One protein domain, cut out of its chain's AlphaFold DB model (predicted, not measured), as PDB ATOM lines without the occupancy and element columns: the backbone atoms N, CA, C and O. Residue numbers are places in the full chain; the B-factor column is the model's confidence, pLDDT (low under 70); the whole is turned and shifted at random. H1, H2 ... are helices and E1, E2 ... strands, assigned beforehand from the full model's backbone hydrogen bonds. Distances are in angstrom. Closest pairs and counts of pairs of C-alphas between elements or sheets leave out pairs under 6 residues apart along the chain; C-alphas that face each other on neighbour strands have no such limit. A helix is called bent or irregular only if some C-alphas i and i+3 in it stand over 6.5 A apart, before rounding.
ATOM      1  N   TRP A 181      74.170  10.149  88.988       93.50
ATOM      2  CA  TRP A 181      74.314   9.662  90.353       93.50
ATOM      3  C   TRP A 181      73.060   9.979  91.152       93.50
ATOM      4  O   TRP A 181      72.629  11.128  91.226       93.50
ATOM      5  N   LEU A 182      72.483   8.942  91.744       94.56
ATOM      6  CA  LEU A 182      71.317   9.019  92.608       94.56
ATOM      7  C   LEU A 182      71.736   8.601  94.017       94.56
ATOM      8  O   LEU A 182      72.469   7.629  94.191       94.56
ATOM      9  N   GLY A 183      71.272   9.330  95.024       92.81
ATOM     10  CA  GLY A 183      71.630   9.097  96.418       92.81
ATOM     11  C   GLY A 183      70.672   9.805  97.365       92.81
ATOM     12  O   GLY A 183      69.738  10.482  96.930       92.81
ATOM     13  N   LEU A 184      70.917   9.646  98.664       91.50
ATOM     14  CA  LEU A 184      70.101  10.235  99.722       91.50
ATOM     15  C   LEU A 184      70.927  11.199 100.567       91.50
ATOM     16  O   LEU A 184      71.890  10.800 101.213       91.50
ATOM     17  N   SER A 185      70.492  12.461 100.641       86.81
ATOM     18  CA  SER A 185      71.080  13.464 101.539       86.81
ATOM     19  C   SER A 185      72.619  13.519 101.423       86.81
ATOM     20  O   SER A 185      73.145  13.722 100.332       86.81
ATOM     21  N   ARG A 186      73.342  13.357 102.539       89.25
ATOM     22  CA  ARG A 186      74.811  13.285 102.620       89.25
ATOM     23  C   ARG A 186      75.326  11.851 102.804       89.25
ATOM     24  O   ARG A 186      76.403  11.663 103.364       89.25
ATOM     25  N   ASP A 187      74.541  10.839 102.446       91.88
ATOM     26  CA  ASP A 187      75.027   9.459 102.449       91.88
ATOM     27  C   ASP A 187      76.023   9.272 101.299       91.88
ATOM     28  O   ASP A 187      75.777   9.695 100.168       91.88
ATOM     29  N   MET A 188      77.174   8.670 101.594       93.25
ATOM     30  CA  MET A 188      78.206   8.421 100.590       93.25
ATOM     31  C   MET A 188      77.853   7.269  99.643       93.25
ATOM     32  O   MET A 188      78.495   7.143  98.596       93.25
ATOM     33  N   ARG A 189      76.893   6.414 100.025       93.19
ATOM     34  CA  ARG A 189      76.388   5.293  99.229       93.19
ATOM     35  C   ARG A 189      75.422   5.828  98.179       93.19
ATOM     36  O   ARG A 189      74.374   6.391  98.495       93.19
ATOM     37  N   ILE A 190      75.792   5.659  96.920       94.56
ATOM     38  CA  ILE A 190      75.063   6.176  95.766       94.56
ATOM     39  C   ILE A 190      74.938   5.100  94.689       94.56
ATOM     40  O   ILE A 190      75.628   4.078  94.700       94.56
ATOM     41  N   PHE A 191      74.079   5.354  93.712       96.12
ATOM     42  CA  PHE A 191      73.911   4.518  92.534       96.12
ATOM     43  C   PHE A 191      74.179   5.346  91.284       96.12
ATOM     44  O   PHE A 191      73.588   6.408  91.098       96.12
ATOM     45  N   ALA A 192      75.052   4.856  90.410       95.44
ATOM     46  CA  ALA A 192      75.189   5.386  89.065       95.44
ATOM     47  C   ALA A 192      74.215   4.669  88.130       95.44
ATOM     48  O   ALA A 192      74.203   3.441  88.070       95.44
ATOM     49  N   LEU A 193      73.422   5.443  87.394       95.50
ATOM     50  CA  LEU A 193      72.598   4.962  86.293       95.50
ATOM     51  C   LEU A 193      73.244   5.367  84.969       95.50
ATOM     52  O   LEU A 193      73.509   6.553  84.745       95.50
ATOM     53  N   GLY A 194      73.484   4.380  84.105       93.38
ATOM     54  CA  GLY A 194      74.188   4.569  82.840       93.38
ATOM     55  C   GLY A 194      73.525   5.563  81.897       93.38
ATOM     56  O   GLY A 194      72.316   5.791  81.944       93.38
ATOM     57  N   GLU A 195      74.318   6.152  81.012       89.69
ATOM     58  CA  GLU A 195      73.940   7.153  80.008       89.69
ATOM     59  C   GLU A 195      72.816   6.693  79.066       89.69
ATOM     60  O   GLU A 195      71.971   7.499  78.675       89.69
ATOM     61  N   ARG A 196      72.727   5.387  78.798       89.00
ATOM     62  CA  ARG A 196      71.676   4.763  77.982       89.00
ATOM     63  C   ARG A 196      70.537   4.138  78.791       89.00
ATOM     64  O   ARG A 196      69.639   3.546  78.210       89.00
ATOM     65  N   LEU A 197      70.538   4.305  80.120       92.25
ATOM     66  CA  LEU A 197      69.535   3.730  81.028       92.25
ATOM     67  C   LEU A 197      69.469   2.190  80.966       92.25
ATOM     68  O   LEU A 197      68.385   1.623  80.974       92.25
ATOM     69  N   GLU A 198      70.620   1.522  80.896       92.25
ATOM     70  CA  GLU A 198      70.708   0.062  80.691       92.25
ATOM     71  C   GLU A 198      71.534  -0.663  81.762       92.25
ATOM     72  O   GLU A 198      71.628  -1.885  81.774       92.25
ATOM     73  N   TRP A 199      72.148   0.078  82.684       95.19
ATOM     74  CA  TRP A 199      72.892  -0.510  83.790       95.19
ATOM     75  C   TRP A 199      72.834   0.377  85.028       95.19
ATOM     76  O   TRP A 199      72.809   1.606  84.932       95.19
ATOM     77  N   ILE A 200      72.839  -0.259  86.197       96.56
ATOM     78  CA  ILE A 200      72.939   0.373  87.517       96.56
ATOM     79  C   ILE A 200      74.248  -0.077  88.161       96.56
ATOM     80  O   ILE A 200      74.610  -1.247  88.083       96.56
ATOM     81  N   GLN A 201      74.960   0.822  88.830       96.19
ATOM     82  CA  GLN A 201      76.180   0.483  89.556       96.19
ATOM     83  C   GLN A 201      76.146   1.083  90.963       96.19
ATOM     84  O   GLN A 201      76.108   2.311  91.082       96.19
ATOM     85  N   PRO A 202      76.194   0.269  92.032       95.31
ATOM     86  CA  PRO A 202      76.424   0.773  93.377       95.31
ATOM     87  C   PRO A 202      77.831   1.353  93.492       95.31
ATOM     88  O   PRO A 202      78.814   0.774  93.015       95.31
ATOM     89  N   ARG A 203      77.937   2.513  94.130       94.19
ATOM     90  CA  ARG A 203      79.194   3.237  94.302       94.19
ATOM     91  C   ARG A 203      79.226   3.902  95.671       94.19
ATOM     92  O   ARG A 203      78.202   4.289  96.224       94.19
ATOM     93  N   PHE A 204      80.428   4.090  96.180       93.38
ATOM     94  CA  PHE A 204      80.717   5.205  97.065       93.38
ATOM     95  C   PHE A 204      81.013   6.441  96.207       93.38
ATOM     96  O   PHE A 204      81.421   6.321  95.050       93.38
ATOM     97  N   HIS A 205      80.837   7.639  96.759       87.06
ATOM     98  CA  HIS A 205      81.082   8.889  96.025       87.06
ATOM     99  C   HIS A 205      82.467   8.969  95.331       87.06
ATOM    100  O   HIS A 205      82.559   9.582  94.269       87.06
ATOM    101  N   GLY A 206      83.520   8.328  95.866       88.12
ATOM    102  CA  GLY A 206      84.846   8.261  95.231       88.12
ATOM    103  C   GLY A 206      85.183   6.952  94.499       88.12
ATOM    104  O   GLY A 206      86.012   6.962  93.590       88.12
ATOM    105  N   HIS A 207      84.547   5.824  94.838       89.75
ATOM    106  CA  HIS A 207      84.948   4.492  94.362       89.75
ATOM    107  C   HIS A 207      83.758   3.577  94.077       89.75
ATOM    108  O   HIS A 207      82.686   3.712  94.652       89.75
ATOM    109  N   GLU A 208      83.948   2.596  93.205       93.19
ATOM    110  CA  GLU A 208      82.943   1.561  92.958       93.19
ATOM    111  C   GLU A 208      82.910   0.542  94.104       93.19
ATOM    112  O   GLU A 208      83.949   0.259  94.700       93.19
ATOM    113  N   VAL A 209      81.733  -0.013  94.413       91.75
ATOM    114  CA  VAL A 209      81.587  -0.969  95.521       91.75
ATOM    115  C   VAL A 209      82.108  -2.349  95.093       91.75
ATOM    116  O   VAL A 209      81.548  -2.934  94.162       91.75
ATOM    117  N   PRO A 210      83.147  -2.904  95.748       91.56
ATOM    118  CA  PRO A 210      83.598  -4.266  95.486       91.56
ATOM    119  C   PRO A 210      82.654  -5.289  96.128       91.56
ATOM    120  O   PRO A 210      82.148  -5.066  97.229       91.56
ATOM    121  N   LEU A 211      82.468  -6.442  95.479       91.94
ATOM    122  CA  LEU A 211      81.681  -7.548  96.031       91.94
ATOM    123  C   LEU A 211      82.536  -8.813  96.215       91.94
ATOM    124  O   LEU A 211      83.320  -9.158  95.329       91.94
ATOM    125  N   PRO A 212      82.378  -9.553  97.327       92.38
ATOM    126  CA  PRO A 212      83.019 -10.857  97.492       92.38
ATOM    127  C   PRO A 212      82.675 -11.837  96.363       92.38
ATOM    128  O   PRO A 212      83.545 -12.562  95.891       92.38
ATOM    129  N   GLU A 213      81.425 -11.812  95.895       94.06
ATOM    130  CA  GLU A 213      80.895 -12.674  94.833       94.06
ATOM    131  C   GLU A 213      81.591 -12.481  93.474       94.06
ATOM    132  O   GLU A 213      81.510 -13.348  92.610       94.06
ATOM    133  N   THR A 214      82.302 -11.369  93.289       91.62
ATOM    134  CA  THR A 214      83.013 -11.002  92.056       91.62
ATOM    135  C   THR A 214      84.527 -10.928  92.273       91.62
ATOM    136  O   THR A 214      85.222 -10.159  91.608       91.62
ATOM    137  N   ASN A 215      85.072 -11.691  93.228       91.94
ATOM    138  CA  ASN A 215      86.489 -11.632  93.615       91.94
ATOM    139  C   ASN A 215      86.939 -10.207  93.997       91.94
ATOM    140  O   ASN A 215      88.010  -9.746  93.592       91.94
ATOM    141  N   ASN A 216      86.100  -9.496  94.759       93.06
ATOM    142  CA  ASN A 216      86.293  -8.104  95.182       93.06
ATOM    143  C   ASN A 216      86.431  -7.112  94.017       93.06
ATOM    144  O   ASN A 216      87.075  -6.069  94.148       93.06
ATOM    145  N   ARG A 217      85.821  -7.419  92.868       93.06
ATOM    146  CA  ARG A 217      85.671  -6.473  91.758       93.06
ATOM    147  C   ARG A 217      84.335  -5.735  91.859       93.06
ATOM    148  O   ARG A 217      83.376  -6.272  92.410       93.06
ATOM    149  N   PRO A 218      84.231  -4.518  91.322       93.38
ATOM    150  CA  PRO A 218      82.941  -3.873  91.153       93.38
ATOM    151  C   PRO A 218      81.976  -4.691  90.301       93.38
ATOM    152  O   PRO A 218      82.389  -5.355  89.351       93.38
ATOM    153  N   CYS A 219      80.689  -4.592  90.616       93.88
ATOM    154  CA  CYS A 219      79.623  -5.203  89.836       93.88
ATOM    155  C   CYS A 219      78.650  -4.130  89.347       93.88
ATOM    156  O   CYS A 219      78.295  -3.207  90.081       93.88
ATOM    157  N   ARG A 220      78.241  -4.257  88.087       95.31
ATOM    158  CA  ARG A 220      77.112  -3.549  87.492       95.31
ATOM    159  C   ARG A 220      75.917  -4.483  87.419       95.31
ATOM    160  O   ARG A 220      76.060  -5.700  87.457       95.31
ATOM    161  N   TYR A 221      74.746  -3.896  87.298       96.06
ATOM    162  CA  TYR A 221      73.487  -4.592  87.156       96.06
ATOM    163  C   TYR A 221      72.848  -4.138  85.856       96.06
ATOM    164  O   TYR A 221      72.278  -3.048  85.787       96.06
ATOM    165  N   ASP A 222      72.999  -4.962  84.828       94.81
ATOM    166  CA  ASP A 222      72.537  -4.678  83.477       94.81
ATOM    167  C   ASP A 222      71.060  -5.041  83.353       94.81
ATOM    168  O   ASP A 222      70.622  -6.078  83.847       94.81
ATOM    169  N   PHE A 223      70.295  -4.219  82.654       93.62
ATOM    170  CA  PHE A 223      68.910  -4.479  82.285       93.62
ATOM    171  C   PHE A 223      68.659  -3.902  80.894       93.62
ATOM    172  O   PHE A 223      69.404  -3.053  80.413       93.62
ATOM    173  N   LEU A 224      67.611  -4.365  80.220       91.38
ATOM    174  CA  LEU A 224      67.305  -3.881  78.878       91.38
ATOM    175  C   LEU A 224      65.840  -3.495  78.768       91.38
ATOM    176  O   LEU A 224      64.955  -4.240  79.191       91.38
ATOM    177  N   MET A 225      65.610  -2.353  78.136       91.81
ATOM    178  CA  MET A 225      64.329  -1.966  77.566       91.81
ATOM    179  C   MET A 225      64.525  -1.766  76.063       91.81
ATOM    180  O   MET A 225      65.500  -1.147  75.645       91.81
ATOM    181  N   GLY A 226      63.624  -2.325  75.258       90.62
ATOM    182  CA  GLY A 226      63.731  -2.304  73.800       90.62
ATOM    183  C   GLY A 226      64.562  -3.445  73.213       90.62
ATOM    184  O   GLY A 226      65.051  -4.331  73.918       90.62
ATOM    185  N   ARG A 227      64.685  -3.447  71.884       87.88
ATOM    186  CA  ARG A 227      65.335  -4.512  71.094       87.88
ATOM    187  C   ARG A 227      66.863  -4.566  71.208       87.88
ATOM    188  O   ARG A 227      67.471  -5.467  70.636       87.88
ATOM    189  N   GLY A 228      67.482  -3.646  71.944       84.50
ATOM    190  CA  GLY A 228      68.932  -3.572  72.116       84.50
ATOM    191  C   GLY A 228      69.524  -2.293  71.542       84.50
ATOM    192  O   GLY A 228      68.881  -1.245  71.528       84.50
ATOM    193  N   TRP A 229      70.776  -2.377  71.097       78.12
ATOM    194  CA  TRP A 229      71.506  -1.244  70.532       78.12
ATOM    195  C   TRP A 229      71.263  -1.152  69.028       78.12
ATOM    196  O   TRP A 229      71.550  -2.090  68.285       78.12
ATOM    197  N   GLY A 230      70.710  -0.020  68.598       71.88
ATOM    198  CA  GLY A 230      70.458   0.296  67.197       71.88
ATOM    199  C   GLY A 230      71.398   1.376  66.668       71.88
ATOM    200  O   GLY A 230      72.273   1.870  67.373       71.88
ATOM    201  N   ALA A 231      71.186   1.769  65.412       67.31
ATOM    202  CA  ALA A 231      71.934   2.853  64.775       67.31
ATOM    203  C   ALA A 231      71.566   4.254  65.309       67.31
ATOM    204  O   ALA A 231      72.282   5.217  65.045       67.31
ATOM    205  N   MET A 232      70.459   4.373  66.048       71.62
ATOM    206  CA  MET A 232      69.964   5.624  66.618       71.62
ATOM    207  C   MET A 232      69.540   5.417  68.072       71.62
ATOM    208  O   MET A 232      68.845   4.450  68.389       71.62
ATOM    209  N   ASP A 233      69.890   6.382  68.922       73.44
ATOM    210  CA  ASP A 233      69.469   6.430  70.320       73.44
ATOM    211  C   ASP A 233      68.367   7.468  70.509       73.44
ATOM    212  O   ASP A 233      68.629   8.661  70.648       73.44
ATOM    213  N   GLN A 234      67.113   7.021  70.553       87.06
ATOM    214  CA  GLN A 234      65.988   7.886  70.916       87.06
ATOM    215  C   GLN A 234      65.742   7.843  72.422       87.06
ATOM    216  O   GLN A 234      64.715   7.354  72.896       87.06
ATOM    217  N   ILE A 235      66.725   8.339  73.175       89.50
ATOM    218  CA  ILE A 235      66.698   8.371  74.636       89.50
ATOM    219  C   ILE A 235      66.631   9.821  75.104       89.50
ATOM    220  O   ILE A 235      67.473  10.644  74.759       89.50
ATOM    221  N   SER A 236      65.650  10.121  75.948       91.25
ATOM    222  CA  SER A 236      65.562  11.386  76.678       91.25
ATOM    223  C   SER A 236      65.576  11.129  78.179       91.25
ATOM    224  O   SER A 236      65.093  10.102  78.659       91.25
ATOM    225  N   ARG A 237      66.168  12.058  78.929       91.69
ATOM    226  CA  ARG A 237      66.288  11.985  80.387       91.69
ATOM    227  C   ARG A 237      66.147  13.362  81.007       91.69
ATOM    228  O   ARG A 237      66.622  14.342  80.441       91.69
ATOM    229  N   TRP A 238      65.498  13.429  82.158       92.75
ATOM    230  CA  TRP A 238      65.305  14.673  82.895       92.75
ATOM    231  C   TRP A 238      65.062  14.384  84.372       92.75
ATOM    232  O   TRP A 238      64.632  13.295  84.745       92.75
ATOM    233  N   LEU A 239      65.341  15.367  85.219       92.44
ATOM    234  CA  LEU A 239      64.988  15.297  86.631       92.44
ATOM    235  C   LEU A 239      63.523  15.695  86.805       92.44
ATOM    236  O   LEU A 239      63.074  16.682  86.215       92.44
ATOM    237  N   GLU A 240      62.777  14.925  87.592       91.12
ATOM    238  CA  GLU A 240      61.418  15.301  87.981       91.12
ATOM    239  C   GLU A 240      61.477  16.648  88.720       91.12
ATOM    240  O   GLU A 240      62.339  16.855  89.566       91.12
ATOM    241  N   GLU A 241      60.643  17.609  88.316       89.06
ATOM    242  CA  GLU A 241      60.671  18.995  88.825       89.06
ATOM    243  C   GLU A 241      62.005  19.754  88.626       89.06
ATOM    244  O   GLU A 241      62.201  20.837  89.172       89.06
ATOM    245  N   GLY A 242      62.927  19.229  87.811       84.56
ATOM    246  CA  GLY A 242      64.223  19.858  87.540       84.56
ATOM    247  C   GLY A 242      65.253  19.719  88.666       84.56
ATOM    248  O   GLY A 242      66.336  20.295  88.563       84.56
ATOM    249  N   VAL A 243      64.958  18.943  89.714       78.00
ATOM    250  CA  VAL A 243      65.849  18.706  90.859       78.00
ATOM    251  C   VAL A 243      65.949  17.213  91.191       78.00
ATOM    252  O   VAL A 243      65.052  16.427  90.908       78.00
ATOM    253  N   LEU A 244      67.070  16.791  91.784       73.06
ATOM    254  CA  LEU A 244      67.202  15.437  92.342       73.06
ATOM    255  C   LEU A 244      66.167  15.239  93.472       73.06
ATOM    256  O   LEU A 244      65.857  16.215  94.158       73.06
ATOM    257  N   PRO A 245      65.636  14.015  93.694       81.62
ATOM    258  CA  PRO A 245      66.323  12.731  93.491       81.62
ATOM    259  C   PRO A 245      65.696  11.781  92.460       81.62
ATOM    260  O   PRO A 245      66.154  10.643  92.347       81.62
ATOM    261  N   ILE A 246      64.648  12.199  91.743       93.81
ATOM    262  CA  ILE A 246      63.941  11.320  90.806       93.81
ATOM    263  C   ILE A 246      64.400  11.609  89.381       93.81
ATOM    264  O   ILE A 246      64.183  12.691  88.835       93.81
ATOM    265  N   LEU A 247      65.009  10.608  88.762       95.62
ATOM    266  CA  LEU A 247      65.366  10.617  87.357       95.62
ATOM    267  C   LEU A 247      64.248   9.985  86.530       95.62
ATOM    268  O   LEU A 247      63.805   8.859  86.774       95.62
ATOM    269  N   ARG A 248      63.823  10.712  85.506       96.31
ATOM    270  CA  ARG A 248      62.918  10.240  84.468       96.31
ATOM    271  C   ARG A 248      63.711   9.914  83.218       96.31
ATOM    272  O   ARG A 248      64.658  10.617  82.865       96.31
ATOM    273  N   GLY A 249      63.299   8.852  82.544       94.69
ATOM    274  CA  GLY A 249      63.850   8.452  81.263       94.69
ATOM    275  C   GLY A 249      62.747   8.053  80.302       94.69
ATOM    276  O   GLY A 249      61.714   7.540  80.729       94.69
ATOM    277  N   ARG A 250      62.973   8.271  79.013       95.12
ATOM    278  CA  ARG A 250      62.122   7.762  77.944       95.12
ATOM    279  C   ARG A 250      62.982   7.236  76.810       95.12
ATOM    280  O   ARG A 250      63.795   7.988  76.278       95.12
ATOM    281  N   LEU A 251      62.765   5.977  76.446       93.44
ATOM    282  CA  LEU A 251      63.323   5.333  75.260       93.44
ATOM    283  C   LEU A 251      62.194   5.086  74.257       93.44
ATOM    284  O   LEU A 251      61.164   4.521  74.623       93.44
ATOM    285  N   VAL A 252      62.394   5.473  73.002       92.44
ATOM    286  CA  VAL A 252      61.479   5.150  71.900       92.44
ATOM    287  C   VAL A 252      62.107   4.057  71.037       92.44
ATOM    288  O   VAL A 252      63.202   4.227  70.509       92.44
ATOM    289  N   ASP A 253      61.410   2.929  70.910       90.81
ATOM    290  CA  ASP A 253      61.799   1.775  70.098       90.81
ATOM    291  C   ASP A 253      60.685   1.484  69.084       90.81
ATOM    292  O   ASP A 253      59.753   0.721  69.352       90.81
ATOM    293  N   GLU A 254      60.765   2.152  67.930       88.56
ATOM    294  CA  GLU A 254      59.688   2.199  66.931       88.56
ATOM    295  C   GLU A 254      58.332   2.562  67.568       88.56
ATOM    296  O   GLU A 254      58.104   3.697  67.979       88.56
ATOM    297  N   ASP A 255      57.438   1.582  67.638       91.62
ATOM    298  CA  ASP A 255      56.046   1.698  68.051       91.62
ATOM    299  C   ASP A 255      55.853   1.464  69.562       91.62
ATOM    300  O   ASP A 255      54.727   1.504  70.064       91.62
ATOM    301  N   ILE A 256      56.932   1.169  70.297       94.38
ATOM    302  CA  ILE A 256      56.911   1.012  71.751       94.38
ATOM    303  C   ILE A 256      57.719   2.131  72.396       94.38
ATOM    304  O   ILE A 256      58.894   2.334  72.104       94.38
ATOM    305  N   THR A 257      57.099   2.825  73.345       95.50
ATOM    306  CA  THR A 257      57.784   3.779  74.222       95.50
ATOM    307  C   THR A 257      57.980   3.164  75.602       95.50
ATOM    308  O   THR A 257      57.033   2.647  76.189       95.50
ATOM    309  N   TYR A 258      59.194   3.246  76.139       95.38
ATOM    310  CA  TYR A 258      59.530   2.823  77.494       95.38
ATOM    311  C   TYR A 258      59.755   4.050  78.372       95.38
ATOM    312  O   TYR A 258      60.692   4.811  78.141       95.38
ATOM    313  N   ASP A 259      58.922   4.227  79.395       96.31
ATOM    314  CA  ASP A 259      59.086   5.271  80.404       96.31
ATOM    315  C   ASP A 259      59.732   4.686  81.671       96.31
ATOM    316  O   ASP A 259      59.194   3.770  82.297       96.31
ATOM    317  N   LEU A 260      60.868   5.254  82.074       96.25
ATOM    318  CA  LEU A 260      61.604   4.935  83.295       96.25
ATOM    319  C   LEU A 260      61.354   6.000  84.372       96.25
ATOM    320  O   LEU A 260      61.383   7.204  84.121       96.25
ATOM    321  N   THR A 261      61.164   5.544  85.607       96.69
ATOM    322  CA  THR A 261      61.288   6.344  86.834       96.69
ATOM    323  C   THR A 261      62.326   5.681  87.731       96.69
ATOM    324  O   THR A 261      62.154   4.511  88.066       96.69
ATOM    325  N   ALA A 262      63.377   6.400  88.110       96.94
ATOM    326  CA  ALA A 262      64.472   5.892  88.928       96.94
ATOM    327  C   ALA A 262      64.775   6.844  90.091       96.94
ATOM    328  O   ALA A 262      64.855   8.053  89.894       96.94
ATOM    329  N   PHE A 263      64.944   6.307  91.296       95.81
ATOM    330  CA  PHE A 263      65.306   7.066  92.498       95.81
ATOM    331  C   PHE A 263      65.959   6.142  93.534       95.81
ATOM    332  O   PHE A 263      65.988   4.925  93.357       95.81
ATOM    333  N   VAL A 264      66.487   6.711  94.616       94.88
ATOM    334  CA  VAL A 264      67.036   5.952  95.752       94.88
ATOM    335  C   VAL A 264      66.120   6.120  96.954       94.88
ATOM    336  O   VAL A 264      65.563   7.197  97.164       94.88
ATOM    337  N   ALA A 265      65.955   5.054  97.729       93.88
ATOM    338  CA  ALA A 265      65.178   5.034  98.960       93.88
ATOM    339  C   ALA A 265      65.900   4.231 100.053       93.88
ATOM    340  O   ALA A 265      66.956   3.644  99.814       93.88
ATOM    341  N   LEU A 266      65.332   4.233 101.256       93.12
ATOM    342  CA  LEU A 266      65.668   3.265 102.296       93.12
ATOM    343  C   LEU A 266      64.840   1.992 102.071       93.12
ATOM    344  O   LEU A 266      63.744   2.068 101.509       93.12
ATOM    345  N   GLU A 267      65.363   0.832 102.465       91.56
ATOM    346  CA  GLU A 267      64.728  -0.463 102.174       91.56
ATOM    347  C   GLU A 267      63.330  -0.624 102.812       91.56
ATOM    348  O   GLU A 267      62.470  -1.304 102.249       91.56
ATOM    349  N   THR A 268      63.088   0.029 103.953       91.75
ATOM    350  CA  THR A 268      61.873  -0.117 104.768       91.75
ATOM    351  C   THR A 268      61.270   1.223 105.180       91.75
ATOM    352  O   THR A 268      60.051   1.407 105.126       91.75
ATOM    353  N   SER A 269      62.101   2.157 105.638       92.69
ATOM    354  CA  SER A 269      61.680   3.397 106.279       92.69
ATOM    355  C   SER A 269      61.257   4.452 105.251       92.69
ATOM    356  O   SER A 269      61.924   4.642 104.232       92.69
ATOM    357  N   PRO A 270      60.189   5.228 105.515       92.00
ATOM    358  CA  PRO A 270      59.846   6.361 104.666       92.00
ATOM    359  C   PRO A 270      60.942   7.428 104.730       92.00
ATOM    360  O   PRO A 270      61.547   7.651 105.781       92.00
ATOM    361  N   LEU A 271      61.163   8.142 103.627       90.12
ATOM    362  CA  LEU A 271      62.100   9.264 103.597       90.12
ATOM    363  C   LEU A 271      61.518  10.451 104.378       90.12
ATOM    364  O   LEU A 271      60.471  10.991 104.030       90.12
ATOM    365  N   SER A 272      62.198  10.850 105.451       89.75
ATOM    366  CA  SER A 272      61.822  11.969 106.316       89.75
ATOM    367  C   SER A 272      63.065  12.580 106.958       89.75
ATOM    368  O   SER A 272      64.118  11.949 106.997       89.75
ATOM    369  N   ASN A 273      62.942  13.765 107.555       86.00
ATOM    370  CA  ASN A 273      64.054  14.390 108.284       86.00
ATOM    371  C   ASN A 273      64.545  13.568 109.492       86.00
ATOM    372  O   ASN A 273      65.636  13.824 109.988       86.00
ATOM    373  N   HIS A 274      63.750  12.611 109.983       87.38
ATOM    374  CA  HIS A 274      64.104  11.762 111.127       87.38
ATOM    375  C   HIS A 274      64.783  10.452 110.721       87.38
ATOM    376  O   HIS A 274      65.515   9.872 111.516       87.38
ATOM    377  N   THR A 275      64.516   9.979 109.506       88.00
ATOM    378  CA  THR A 275      65.031   8.711 108.969       88.00
ATOM    379  C   THR A 275      66.220   8.935 108.042       88.00
ATOM    380  O   THR A 275      67.104   8.090 107.953       88.00
ATOM    381  N   LEU A 276      66.280  10.095 107.379       88.00
ATOM    382  CA  LEU A 276      67.415  10.483 106.557       88.00
ATOM    383  C   LEU A 276      68.618  10.828 107.429       88.00
ATOM    384  O   LEU A 276      68.610  11.779 108.211       88.00
ATOM    385  N   ARG A 277      69.696  10.089 107.204       88.00
ATOM    386  CA  ARG A 277      71.007  10.288 107.809       88.00
ATOM    387  C   ARG A 277      72.042  10.384 106.694       88.00
ATOM    388  O   ARG A 277      71.927   9.715 105.676       88.00
ATOM    389  N   GLY A 278      73.043  11.236 106.887       91.00
ATOM    390  CA  GLY A 278      74.250  11.211 106.070       91.00
ATOM    391  C   GLY A 278      75.318  10.314 106.681       91.00
ATOM    392  O   GLY A 278      75.257   9.980 107.864       91.00
ATOM    393  N   THR A 279      76.337   9.993 105.898       94.38
ATOM    394  CA  THR A 279      77.542   9.362 106.433       94.38
ATOM    395  C   THR A 279      78.334  10.394 107.229       94.38
ATOM    396  O   THR A 279      78.415  11.563 106.835       94.38
ATOM    397  N   HIS A 280      78.936   9.991 108.350       95.88
ATOM    398  CA  HIS A 280      79.853  10.875 109.072       95.88
ATOM    399  C   HIS A 280      80.951  11.395 108.127       95.88
ATOM    400  O   HIS A 280      81.578  10.610 107.418       95.88
ATOM    401  N   PHE A 281      81.218  12.706 108.134       94.69
ATOM    402  CA  PHE A 281      82.054  13.348 107.110       94.69
ATOM    403  C   PHE A 281      83.468  12.761 107.004       94.69
ATOM    404  O   PHE A 281      83.970  12.648 105.897       94.69
ATOM    405  N   LEU A 282      84.096  12.348 108.116       96.50
ATOM    406  CA  LEU A 282      85.399  11.668 108.072       96.50
ATOM    407  C   LEU A 282      85.319  10.296 107.411       96.50
ATOM    408  O   LEU A 282      86.232   9.920 106.692       96.50
ATOM    409  N   VAL A 283      84.244   9.542 107.642       96.19
ATOM    410  CA  VAL A 283      84.080   8.253 106.966       96.19
ATOM    411  C   VAL A 283      83.831   8.487 105.485       96.19
ATOM    412  O   VAL A 283      84.497   7.856 104.678       96.19
ATOM    413  N   ALA A 284      82.975   9.449 105.130       95.19
ATOM    414  CA  ALA A 284      82.801   9.856 103.743       95.19
ATOM    415  C   ALA A 284      84.140  10.265 103.107       95.19
ATOM    416  O   ALA A 284      84.535   9.661 102.125       95.19
ATOM    417  N   ASP A 285      84.900  11.188 103.693       94.75
ATOM    418  CA  ASP A 285      86.196  11.625 103.153       94.75
ATOM    419  C   ASP A 285      87.200  10.466 103.004       94.75
ATOM    420  O   ASP A 285      87.954  10.424 102.042       94.75
ATOM    421  N   GLY A 286      87.149   9.454 103.877       94.75
ATOM    422  CA  GLY A 286      88.001   8.261 103.779       94.75
ATOM    423  C   GLY A 286      87.716   7.379 102.558       94.75
ATOM    424  O   GLY A 286      88.557   6.571 102.174       94.75
ATOM    425  N   PHE A 287      86.556   7.552 101.918       93.19
ATOM    426  CA  PHE A 287      86.220   6.966 100.616       93.19
ATOM    427  C   PHE A 287      86.398   7.961  99.454       93.19
ATOM    428  O   PHE A 287      85.973   7.677  98.330       93.19
ATOM    429  N   GLY A 288      86.991   9.124  99.717       91.31
ATOM    430  CA  GLY A 288      87.384  10.113  98.727       91.31
ATOM    431  C   GLY A 288      88.759   9.800  98.137       91.31
ATOM    432  O   GLY A 288      89.704   9.425  98.837       91.31
ATOM    433  N   ILE A 289      88.898   9.987  96.823       87.06
ATOM    434  CA  ILE A 289      90.191   9.821  96.151       87.06
ATOM    435  C   ILE A 289      91.162  10.885  96.672       87.06
ATOM    436  O   ILE A 289      90.929  12.080  96.505       87.06
ATOM    437  N   GLY A 290      92.285  10.442  97.241       87.62
ATOM    438  CA  GLY A 290      93.362  11.334  97.677       87.62
ATOM    439  C   GLY A 290      93.146  11.990  99.042       87.62
ATOM    440  O   GLY A 290      93.771  13.016  99.308       87.62
ATOM    441  N   HIS A 291      92.296  11.422  99.904       91.19
ATOM    442  CA  HIS A 291      92.143  11.898 101.280       91.19
ATOM    443  C   HIS A 291      93.485  11.887 102.039       91.19
ATOM    444  O   HIS A 291      94.324  11.002 101.856       91.19
ATOM    445  N   MET A 292      93.706  12.891 102.892       93.38
ATOM    446  CA  MET A 292      94.939  13.043 103.673       93.38
ATOM    447  C   MET A 292      94.610  13.228 105.150       93.38
ATOM    448  O   MET A 292      94.500  14.352 105.639       93.38
ATOM    449  N   PHE A 293      94.451  12.117 105.868       97.25
ATOM    450  CA  PHE A 293      94.162  12.155 107.297       97.25
ATOM    451  C   PHE A 293      95.398  12.443 108.145       97.25
ATOM    452  O   PHE A 293      96.470  11.866 107.948       97.25
ATOM    453  N   THR A 294      95.225  13.287 109.164       97.56
ATOM    454  CA  THR A 294      96.124  13.284 110.320       97.56
ATOM    455  C   THR A 294      95.976  11.970 111.094       97.56
ATOM    456  O   THR A 294      95.014  11.221 110.914       97.56
ATOM    457  N   LYS A 295      96.907  11.677 112.009       97.75
ATOM    458  CA  LYS A 295      96.829  10.462 112.840       97.75
ATOM    459  C   LYS A 295      95.560  10.430 113.696       97.75
ATOM    460  O   LYS A 295      94.971   9.370 113.881       97.75
ATOM    461  N   GLU A 296      95.129  11.587 114.186       97.81
ATOM    462  CA  GLU A 296      93.913  11.746 114.987       97.81
ATOM    463  C   GLU A 296      92.661  11.501 114.137       97.81
ATOM    464  O   GLU A 296      91.737  10.819 114.580       97.81
ATOM    465  N   GLN A 297      92.649  12.003 112.897       97.81
ATOM    466  CA  GLN A 297      91.561  11.757 111.949       97.81
ATOM    467  C   GLN A 297      91.485  10.285 111.545       97.81
ATOM    468  O   GLN A 297      90.384   9.744 111.501       97.81
ATOM    469  N   GLN A 298      92.627   9.624 111.326       97.81
ATOM    470  CA  GLN A 298      92.673   8.193 111.024       97.81
ATOM    471  C   GLN A 298      92.110   7.362 112.184       97.81
ATOM    472  O   GLN A 298      91.258   6.508 111.964       97.81
ATOM    473  N   ALA A 299      92.512   7.653 113.424       97.69
ATOM    474  CA  ALA A 299      91.996   6.943 114.593       97.69
ATOM    475  C   ALA A 299      90.477   7.129 114.764       97.69
ATOM    476  O   ALA A 299      89.759   6.179 115.084       97.69
ATOM    477  N   LEU A 300      89.971   8.344 114.523       97.81
ATOM    478  CA  LEU A 300      88.535   8.614 114.571       97.81
ATOM    479  C   LEU A 300      87.796   7.909 113.424       97.81
ATOM    480  O   LEU A 300      86.769   7.281 113.673       97.81
ATOM    481  N   TYR A 301      88.334   7.945 112.203       97.75
ATOM    482  CA  TYR A 301      87.820   7.191 111.059       97.75
ATOM    483  C   TYR A 301      87.703   5.696 111.379       97.75
ATOM    484  O   TYR A 301      86.613   5.139 111.257       97.75
ATOM    485  N   ASP A 302      88.775   5.071 111.875       97.62
ATOM    486  CA  ASP A 302      88.812   3.639 112.196       97.62
ATOM    487  C   ASP A 302      87.761   3.266 113.255       97.62
ATOM    488  O   ASP A 302      87.160   2.192 113.192       97.62
ATOM    489  N   SER A 303      87.492   4.169 114.207       97.94
ATOM    490  CA  SER A 303      86.467   3.963 115.237       97.94
ATOM    491  C   SER A 303      85.031   4.068 114.707       97.94
ATOM    492  O   SER A 303      84.142   3.367 115.191       97.94
ATOM    493  N   LEU A 304      84.796   4.929 113.710       97.62
ATOM    494  CA  LEU A 304      83.468   5.205 113.153       97.62
ATOM    495  C   LEU A 304      83.094   4.231 112.032       97.62
ATOM    496  O   LEU A 304      81.919   3.893 111.874       97.62
ATOM    497  N   LEU A 305      84.084   3.768 111.264       96.06
ATOM    498  CA  LEU A 305      83.890   2.984 110.048       96.06
ATOM    499  C   LEU A 305      82.968   1.766 110.245       96.06
ATOM    500  O   LEU A 305      82.041   1.612 109.448       96.06
ATOM    501  N   PRO A 306      83.117   0.923 111.289       95.81
ATOM    502  CA  PRO A 306      82.239  -0.234 111.454       95.81
ATOM    503  C   PRO A 306      80.761   0.145 111.601       95.81
ATOM    504  O   PRO A 306      79.909  -0.538 111.037       95.81
ATOM    505  N   ALA A 307      80.446   1.229 112.315       94.12
ATOM    506  CA  ALA A 307      79.069   1.672 112.543       94.12
ATOM    507  C   ALA A 307      78.466   2.395 111.325       94.12
ATOM    508  O   ALA A 307      77.259   2.324 111.087       94.12
ATOM    509  N   GLU A 308      79.294   3.089 110.543       93.69
ATOM    510  CA  GLU A 308      78.868   3.737 109.297       93.69
ATOM    511  C   GLU A 308      78.637   2.730 108.162       93.69
ATOM    512  O   GLU A 308      77.722   2.926 107.365       93.69
ATOM    513  N   MET A 309      79.419   1.644 108.117       91.06
ATOM    514  CA  MET A 309      79.322   0.605 107.082       91.06
ATOM    515  C   MET A 309      78.307  -0.498 107.389       91.06
ATOM    516  O   MET A 309      77.868  -1.176 106.470       91.06
ATOM    517  N   ASN A 310      77.945  -0.700 108.659       89.94
ATOM    518  CA  ASN A 310      76.975  -1.716 109.081       89.94
ATOM    519  C   ASN A 310      75.748  -1.040 109.705       89.94
ATOM    520  O   ASN A 310      75.463  -1.208 110.893       89.94
ATOM    521  N   GLN A 311      75.066  -0.209 108.916       89.06
ATOM    522  CA  GLN A 311      73.841   0.457 109.358       89.06
ATOM    523  C   GLN A 311      72.706  -0.563 109.526       89.06
ATOM    524  O   GLN A 311      72.749  -1.650 108.959       89.06
ATOM    525  N   SER A 312      71.677  -0.221 110.306       88.94
ATOM    526  CA  SER A 312      70.518  -1.104 110.500       88.94
ATOM    527  C   SER A 312      69.647  -1.255 109.252       88.94
ATOM    528  O   SER A 312      68.778  -2.116 109.244       88.94
ATOM    529  N   GLU A 313      69.840  -0.380 108.266       90.44
ATOM    530  CA  GLU A 313      69.026  -0.268 107.067       90.44
ATOM    531  C   GLU A 313      69.904   0.094 105.863       90.44
ATOM    532  O   GLU A 313      70.812   0.933 105.962       90.44
ATOM    533  N   GLU A 314      69.623  -0.532 104.723       89.94
ATOM    534  CA  GLU A 314      70.342  -0.292 103.477       89.94
ATOM    535  C   GLU A 314      69.668   0.766 102.598       89.94
ATOM    536  O   GLU A 314      68.448   0.952 102.584       89.94
ATOM    537  N   THR A 315      70.495   1.456 101.814       92.25
ATOM    538  CA  THR A 315      70.030   2.298 100.710       92.25
ATOM    539  C   THR A 315      69.794   1.432  99.483       92.25
ATOM    540  O   THR A 315      70.693   0.703  99.060       92.25
ATOM    541  N   VAL A 316      68.626   1.558  98.862       94.56
ATOM    542  CA  VAL A 316      68.228   0.750  97.706       94.56
ATOM    543  C   VAL A 316      67.923   1.624  96.496       94.56
ATOM    544  O   VAL A 316      67.359   2.713  96.612       94.56
ATOM    545  N   PHE A 317      68.272   1.128  95.311       96.31
ATOM    546  CA  PHE A 317      67.818   1.707  94.052       96.31
ATOM    547  C   PHE A 317      66.399   1.224  93.748       96.31
ATOM    548  O   PHE A 317      66.127   0.023  93.727       96.31
ATOM    549  N   CYS A 318      65.502   2.157  93.453       95.88
ATOM    550  CA  CYS A 318      64.143   1.878  93.018       95.88
ATOM    551  C   CYS A 318      63.981   2.272  91.548       95.88
ATOM    552  O   CYS A 318      64.184   3.428  91.177       95.88
ATOM    553  N   GLY A 319      63.565   1.314  90.718       94.94
ATOM    554  CA  GLY A 319      63.290   1.518  89.299       94.94
ATOM    555  C   GLY A 319      61.889   1.048  88.924       94.94
ATOM    556  O   GLY A 319      61.452  -0.027  89.330       94.94
ATOM    557  N   ARG A 320      61.185   1.839  88.115       95.12
ATOM    558  CA  ARG A 320      59.942   1.434  87.453       95.12
ATOM    559  C   ARG A 320      60.054   1.712  85.968       95.12
ATOM    560  O   ARG A 320      60.263   2.860  85.588       95.12
ATOM    561  N   ILE A 321      59.833   0.683  85.157       94.50
ATOM    562  CA  ILE A 321      59.765   0.795  83.701       94.50
ATOM    563  C   ILE A 321      58.343   0.466  83.254       94.50
ATOM    564  O   ILE A 321      57.708  -0.445  83.785       94.50
ATOM    565  N   THR A 322      57.809   1.236  82.314       94.62
ATOM    566  CA  THR A 322      56.502   1.002  81.692       94.62
ATOM    567  C   THR A 322      56.668   1.014  80.183       94.62
ATOM    568  O   THR A 322      57.125   2.014  79.645       94.62
ATOM    569  N   ALA A 323      56.304  -0.080  79.506       93.62
ATOM    570  CA  ALA A 323      56.159  -0.082  78.053       93.62
ATOM    571  C   ALA A 323      54.745   0.344  77.668       93.62
ATOM    572  O   ALA A 323      53.763  -0.181  78.198       93.62
ATOM    573  N   LEU A 324      54.665   1.251  76.708       93.81
ATOM    574  CA  LEU A 324      53.441   1.721  76.089       93.81
ATOM    575  C   LEU A 324      53.516   1.435  74.592       93.81
ATOM    576  O   LEU A 324      54.432   1.901  73.918       93.81
ATOM    577  N   ASN A 325      52.540   0.694  74.072       92.88
ATOM    578  CA  ASN A 325      52.347   0.586  72.632       92.88
ATOM    579  C   ASN A 325      51.680   1.869  72.128       92.88
ATOM    580  O   ASN A 325      50.557   2.172  72.526       92.88
ATOM    581  N   THR A 326      52.381   2.616  71.284       91.50
ATOM    582  CA  THR A 326      51.916   3.884  70.711       91.50
ATOM    583  C   THR A 326      51.394   3.729  69.281       91.50
ATOM    584  O   THR A 326      50.987   4.716  68.671       91.50
ATOM    585  N   SER A 327      51.376   2.508  68.740       90.25
ATOM    586  CA  SER A 327      50.873   2.238  67.391       90.25
ATOM    587  C   SER A 327      49.397   1.851  67.350       90.25
ATOM    588  O   SER A 327      48.752   1.574  68.359       90.25
ATOM    589  N   SER A 328      48.863   1.794  66.131       88.75
ATOM    590  CA  SER A 328      47.486   1.390  65.835       88.75
ATOM    591  C   SER A 328      47.265  -0.128  65.829       88.75
ATOM    592  O   SER A 328      46.160  -0.586  65.533       88.75
ATOM    593  N   VAL A 329      48.302  -0.923  66.113       89.19
ATOM    594  CA  VAL A 329      48.249  -2.391  66.123       89.19
ATOM    595  C   VAL A 329      49.008  -2.950  67.328       89.19
ATOM    596  O   VAL A 329      49.890  -2.287  67.858       89.19
ATOM    597  N   PRO A 330      48.717  -4.172  67.798       90.00
ATOM    598  CA  PRO A 330      49.517  -4.814  68.835       90.00
ATOM    599  C   PRO A 330      50.990  -4.960  68.427       90.00
ATOM    600  O   PRO A 330      51.300  -5.423  67.328       90.00
ATOM    601  N   ARG A 331      51.899  -4.591  69.332       90.25
ATOM    602  CA  ARG A 331      53.353  -4.694  69.171       90.25
ATOM    603  C   ARG A 331      53.978  -5.330  70.402       90.25
ATOM    604  O   ARG A 331      53.490  -5.140  71.517       90.25
ATOM    605  N   TYR A 332      55.053  -6.086  70.203       89.44
ATOM    606  CA  TYR A 332      55.797  -6.655  71.321       89.44
ATOM    607  C   TYR A 332      56.680  -5.600  71.968       89.44
ATOM    608  O   TYR A 332      57.406  -4.886  71.281       89.44
ATOM    609  N   ALA A 333      56.658  -5.579  73.294       90.94
ATOM    610  CA  ALA A 333      57.678  -4.928  74.094       90.94
ATOM    611  C   ALA A 333      58.770  -5.940  74.467       90.94
ATOM    612  O   ALA A 333      58.495  -7.125  74.677       90.94
ATOM    613  N   PHE A 334      60.000  -5.454  74.579       89.94
ATOM    614  CA  PHE A 334      61.189  -6.235  74.878       89.94
ATOM    615  C   PHE A 334      61.791  -5.755  76.192       89.94
ATOM    616  O   PHE A 334      62.032  -4.563  76.386       89.94
ATOM    617  N   PHE A 335      62.026  -6.711  77.086       88.25
ATOM    618  CA  PHE A 335      62.608  -6.477  78.394       88.25
ATOM    619  C   PHE A 335      63.610  -7.572  78.720       88.25
ATOM    620  O   PHE A 335      63.344  -8.754  78.480       88.25
ATOM    621  N   LYS A 336      64.728  -7.175  79.317       88.81
ATOM    622  CA  LYS A 336      65.620  -8.076  80.039       88.81
ATOM    623  C   LYS A 336      65.648  -7.623  81.490       88.81
ATOM    624  O   LYS A 336      65.959  -6.460  81.758       88.81
ATOM    625  N   ASP A 337      65.315  -8.544  82.388       88.44
ATOM    626  CA  ASP A 337      65.420  -8.312  83.826       88.44
ATOM    627  C   ASP A 337      66.868  -8.020  84.235       88.44
ATOM    628  O   ASP A 337      67.820  -8.284  83.497       88.44
ATOM    629  N   VAL A 338      67.010  -7.453  85.432       92.06
ATOM    630  CA  VAL A 338      68.295  -7.054  85.999       92.06
ATOM    631  C   VAL A 338      69.203  -8.274  86.175       92.06
ATOM    632  O   VAL A 338      68.825  -9.236  86.839       92.06
ATOM    633  N   THR A 339      70.418  -8.217  85.632       93.56
ATOM    634  CA  THR A 339      71.438  -9.270  85.747       93.56
ATOM    635  C   THR A 339      72.777  -8.692  86.203       93.56
ATOM    636  O   THR A 339      73.192  -7.667  85.662       93.56
ATOM    637  N   PRO A 340      73.482  -9.323  87.158       95.19
ATOM    638  CA  PRO A 340      74.798  -8.863  87.579       95.19
ATOM    639  C   PRO A 340      75.834  -9.081  86.468       95.19
ATOM    640  O   PRO A 340      75.829 -10.097  85.777       95.19
ATOM    641  N   SER A 341      76.734  -8.115  86.331       92.00
ATOM    642  CA  SER A 341      77.732  -8.005  85.273       92.00
ATOM    643  C   SER A 341      79.032  -7.469  85.864       92.00
ATOM    644  O   SER A 341      79.050  -6.482  86.602       92.00
ATOM    645  N   SER A 342      80.132  -8.179  85.643       90.19
ATOM    646  CA  SER A 342      81.441  -7.888  86.233       90.19
ATOM    647  C   SER A 342      82.524  -8.586  85.415       90.19
ATOM    648  O   SER A 342      82.267  -9.616  84.802       90.19
ATOM    649  N   ALA A 343      83.755  -8.063  85.444       83.94
ATOM    650  CA  ALA A 343      84.905  -8.697  84.790       83.94
ATOM    651  C   ALA A 343      85.176 -10.124  85.308       83.94
ATOM    652  O   ALA A 343      85.653 -10.976  84.563       83.94
ATOM    653  N   ALA A 344      84.878 -10.374  86.585       88.06
ATOM    654  CA  ALA A 344      84.714 -11.717  87.123       88.06
ATOM    655  C   ALA A 344      83.210 -11.961  87.265       88.06
ATOM    656  O   ALA A 344      82.597 -11.407  88.187       88.06
ATOM    657  N   GLU A 345      82.626 -12.704  86.322       86.25
ATOM    658  CA  GLU A 345      81.190 -12.980  86.313       86.25
ATOM    659  C   GLU A 345      80.806 -13.782  87.565       86.25
ATOM    660  O   GLU A 345      81.345 -14.870  87.784       86.25
ATOM    661  N   PRO A 346      79.915 -13.246  88.417       91.19
ATOM    662  CA  PRO A 346      79.450 -13.977  89.580       91.19
ATOM    663  C   PRO A 346      78.476 -15.071  89.143       91.19
ATOM    664  O   PRO A 346      77.727 -14.900  88.185       91.19
ATOM    665  N   GLU A 347      78.409 -16.169  89.890       94.12
ATOM    666  CA  GLU A 347      77.331 -17.141  89.713       94.12
ATOM    667  C   GLU A 347      76.058 -16.644  90.415       94.12
ATOM    668  O   GLU A 347      76.072 -16.257  91.592       94.12
ATOM    669  N   TRP A 348      74.940 -16.651  89.690       95.06
ATOM    670  CA  TRP A 348      73.662 -16.123  90.159       95.06
ATOM    671  C   TRP A 348      72.474 -16.929  89.631       95.06
ATOM    672  O   TRP A 348      72.576 -17.688  88.668       95.06
ATOM    673  N   SER A 349      71.328 -16.746  90.276       94.50
ATOM    674  CA  SER A 349      70.040 -17.295  89.869       94.50
ATOM    675  C   SER A 349      68.943 -16.234  89.975       94.50
ATOM    676  O   SER A 349      69.111 -15.183  90.604       94.50
ATOM    677  N   PHE A 350      67.819 -16.497  89.312       91.94
ATOM    678  CA  PHE A 350      66.621 -15.674  89.396       91.94
ATOM    679  C   PHE A 350      65.399 -16.568  89.586       91.94
ATOM    680  O   PHE A 350      65.119 -17.445  88.763       91.94
ATOM    681  N   ASP A 351      64.674 -16.339  90.675       90.38
ATOM    682  CA  ASP A 351      63.395 -16.976  90.945       90.38
ATOM    683  C   ASP A 351      62.277 -16.152  90.303       90.38
ATOM    684  O   ASP A 351      61.817 -15.157  90.859       90.38
ATOM    685  N   GLY A 352      61.818 -16.585  89.128       83.00
ATOM    686  CA  GLY A 352      60.746 -15.906  88.401       83.00
ATOM    687  C   GLY A 352      59.367 -15.967  89.069       83.00
ATOM    688  O   GLY A 352      58.497 -15.188  88.689       83.00
ATOM    689  N   ALA A 353      59.142 -16.858  90.043       83.06
ATOM    690  CA  ALA A 353      57.862 -16.948  90.747       83.06
ATOM    691  C   ALA A 353      57.744 -15.883  91.848       83.06
ATOM    692  O   ALA A 353      56.673 -15.306  92.033       83.06
ATOM    693  N   HIS A 354      58.848 -15.602  92.544       87.00
ATOM    694  CA  HIS A 354      58.903 -14.600  93.615       87.00
ATOM    695  C   HIS A 354      59.562 -13.283  93.179       87.00
ATOM    696  O   HIS A 354      59.500 -12.296  93.908       87.00
ATOM    697  N   GLY A 355      60.173 -13.260  91.991       90.44
ATOM    698  CA  GLY A 355      60.844 -12.094  91.431       90.44
ATOM    699  C   GLY A 355      62.172 -11.765  92.111       90.44
ATOM    700  O   GLY A 355      62.540 -10.598  92.189       90.44
ATOM    701  N   LEU A 356      62.880 -12.761  92.648       94.69
ATOM    702  CA  LEU A 356      64.074 -12.541  93.464       94.69
ATOM    703  C   LEU A 356      65.343 -12.989  92.732       94.69
ATOM    704  O   LEU A 356      65.475 -14.152  92.353       94.69
ATOM    705  N   GLY A 357      66.289 -12.067  92.562       95.50
ATOM    706  CA  GLY A 357      67.631 -12.340  92.054       95.50
ATOM    707  C   GLY A 357      68.621 -12.543  93.198       95.50
ATOM    708  O   GLY A 357      68.717 -11.692  94.088       95.50
ATOM    709  N   GLN A 358      69.367 -13.650  93.176       96.44
ATOM    710  CA  GLN A 358      70.336 -13.994  94.219       96.44
ATOM    711  C   GLN A 358      71.668 -14.474  93.644       96.44
ATOM    712  O   GLN A 358      71.720 -15.126  92.602       96.44
ATOM    713  N   TYR A 359      72.752 -14.185  94.356       95.94
ATOM    714  CA  TYR A 359      74.030 -14.866  94.160       95.94
ATOM    715  C   TYR A 359      74.004 -16.256  94.805       95.94
ATOM    716  O   TYR A 359      73.198 -16.516  95.700       95.94
ATOM    717  N   GLN A 360      74.948 -17.129  94.446       92.50
ATOM    718  CA  GLN A 360      75.098 -18.425  95.129       92.50
ATOM    719  C   GLN A 360      75.367 -18.318  96.636       92.50
ATOM    720  O   GLN A 360      75.048 -19.238  97.385       92.50
ATOM    721  N   SER A 361      75.905 -17.186  97.100       93.06
ATOM    722  CA  SER A 361      76.067 -16.895  98.529       93.06
ATOM    723  C   SER A 361      74.730 -16.769  99.282       93.06
ATOM    724  O   SER A 361      74.730 -16.683 100.509       93.06
ATOM    725  N   GLY A 362      73.600 -16.721  98.567       93.31
ATOM    726  CA  GLY A 362      72.267 -16.438  99.102       93.31
ATOM    727  C   GLY A 362      71.972 -14.943  99.245       93.31
ATOM    728  O   GLY A 362      70.858 -14.568  99.608       93.31
ATOM    729  N   ARG A 363      72.943 -14.067  98.949       92.44
ATOM    730  CA  ARG A 363      72.746 -12.616  98.977       92.44
ATOM    731  C   ARG A 363      71.852 -12.189  97.815       92.44
ATOM    732  O   ARG A 363      72.151 -12.486  96.658       92.44
ATOM    733  N   ALA A 364      70.773 -11.475  98.127       93.31
ATOM    734  CA  ALA A 364      69.906 -10.880  97.121       93.31
ATOM    735  C   ALA A 364      70.595  -9.686  96.445       93.31
ATOM    736  O   ALA A 364      71.262  -8.898  97.114       93.31
ATOM    737  N   TYR A 365      70.414  -9.554  95.133       94.12
ATOM    738  CA  TYR A 365      70.878  -8.390  94.369       94.12
ATOM    739  C   TYR A 365      69.740  -7.604  93.715       94.12
ATOM    740  O   TYR A 365      69.917  -6.436  93.381       94.12
ATOM    741  N   ALA A 366      68.575  -8.226  93.518       95.25
ATOM    742  CA  ALA A 366      67.410  -7.567  92.948       95.25
ATOM    743  C   ALA A 366      66.114  -8.197  93.459       95.25
ATOM    744  O   ALA A 366      66.025  -9.413  93.629       95.25
ATOM    745  N   ALA A 367      65.096  -7.357  93.629       94.38
ATOM    746  CA  ALA A 367      63.704  -7.762  93.757       94.38
ATOM    747  C   ALA A 367      62.913  -7.083  92.634       94.38
ATOM    748  O   ALA A 367      62.906  -5.858  92.513       94.38
ATOM    749  N   VAL A 368      62.277  -7.883  91.787       92.12
ATOM    750  CA  VAL A 368      61.594  -7.452  90.568       92.12
ATOM    751  C   VAL A 368      60.143  -7.892  90.652       92.12
ATOM    752  O   VAL A 368      59.831  -9.026  90.989       92.12
TER     753      VAL A 368
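Overview. This is residues 181 to 368 of the 379 residues of an uncharacterized protein of Acidobacteria bacterium (UniProt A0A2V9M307). A twisted sheet of five strands, E1 E2 E3 E4 E9, is partly face to face with two others: the sheet E5 E6 E7 E8, which holds the longest strands, and, at the E9 edge, the small sheet E10 E11 E12. H1 and H2 make a helical head at one end of the long axis, and the turn around Ser 328 lies at the other. The printed part has 188 residues, with twelve named strands and two named helices in the order E1 to E7, H1, H2, E8 to E12; the sheets are antiparallel and the class is mixed. It is only just compact, close to loose, with a radius of gyration of the C-alphas of 18.8 A, and elongated, spanning 68 by 40 by 33 A.

Arrangement. Begin with E1, residues 181 to 183, E2, 189 to 193, E3, 199 to 204, and E4, 220 to 225: a meander, each strand the antiparallel neighbour of the one before. Look for N 182 and O 191 at 2.8 A, N 190 and O 203 at 2.9 A, and N 200 and O 221 at 2.9 A. A second meander is E5, 235 to 239, E6, 247 to 253, and E7, 256 to 266, with N 236 to O 250 and N 258 to O 251 both 2.8 A. The closest C-alphas of E1 and E7 are those of Gly 183 and Val 264, 5.6 A apart. H1, 281 to 286, touches H2, 295 to 309, about perpendicular at 81 degrees, closest at the C-alphas of Val 283 and Tyr 301, 5.6 A; neither is on a sheet. Every O i to N i+4 pair is within hydrogen-bond range in H1, and 9 of 11 in H2, which is irregular: C-alphas 303 and 306 are 7.1 A apart. E8, 315 to 325, is antiparallel to E7, with N 261 and O 320 at 2.8 A. E9, 335 to 341, is antiparallel to E4, with N 222 and O 339 at 2.8 A. The third meander is E10, 348 to 351, E11, 356 to 359, and E12, 364 to 367, with N 349 to O 358 and N 357 to O 366 both 2.9 A. Its sheet and E1 E2 E3 E4 E9 form a sandwich, two sheets face to face: the parts that face each other are 11.1 A centre to centre, and the strands of the one stand at 45 degrees to those of the other.

Along the chain. Find C-alpha 181 at (74.314, 9.662, 90.353), where E1 begins. E7 runs 31.9 A, E8 33.2 A and H2 20.9 A; H2 begins at C-alpha 295, (96.829, 10.462, 112.840). E12 ends at C-alpha 367, (63.704, -7.762, 93.757).

Size, cuts and confidence. The two C-alphas farthest apart, those of Lys 295 and Ser 328, are 68.7 A apart. The printed part has no cut; the links E3 to E4 and E7 to H1 are long. The mean pLDDT of the printed part is 91.8, with residue 231 under 70.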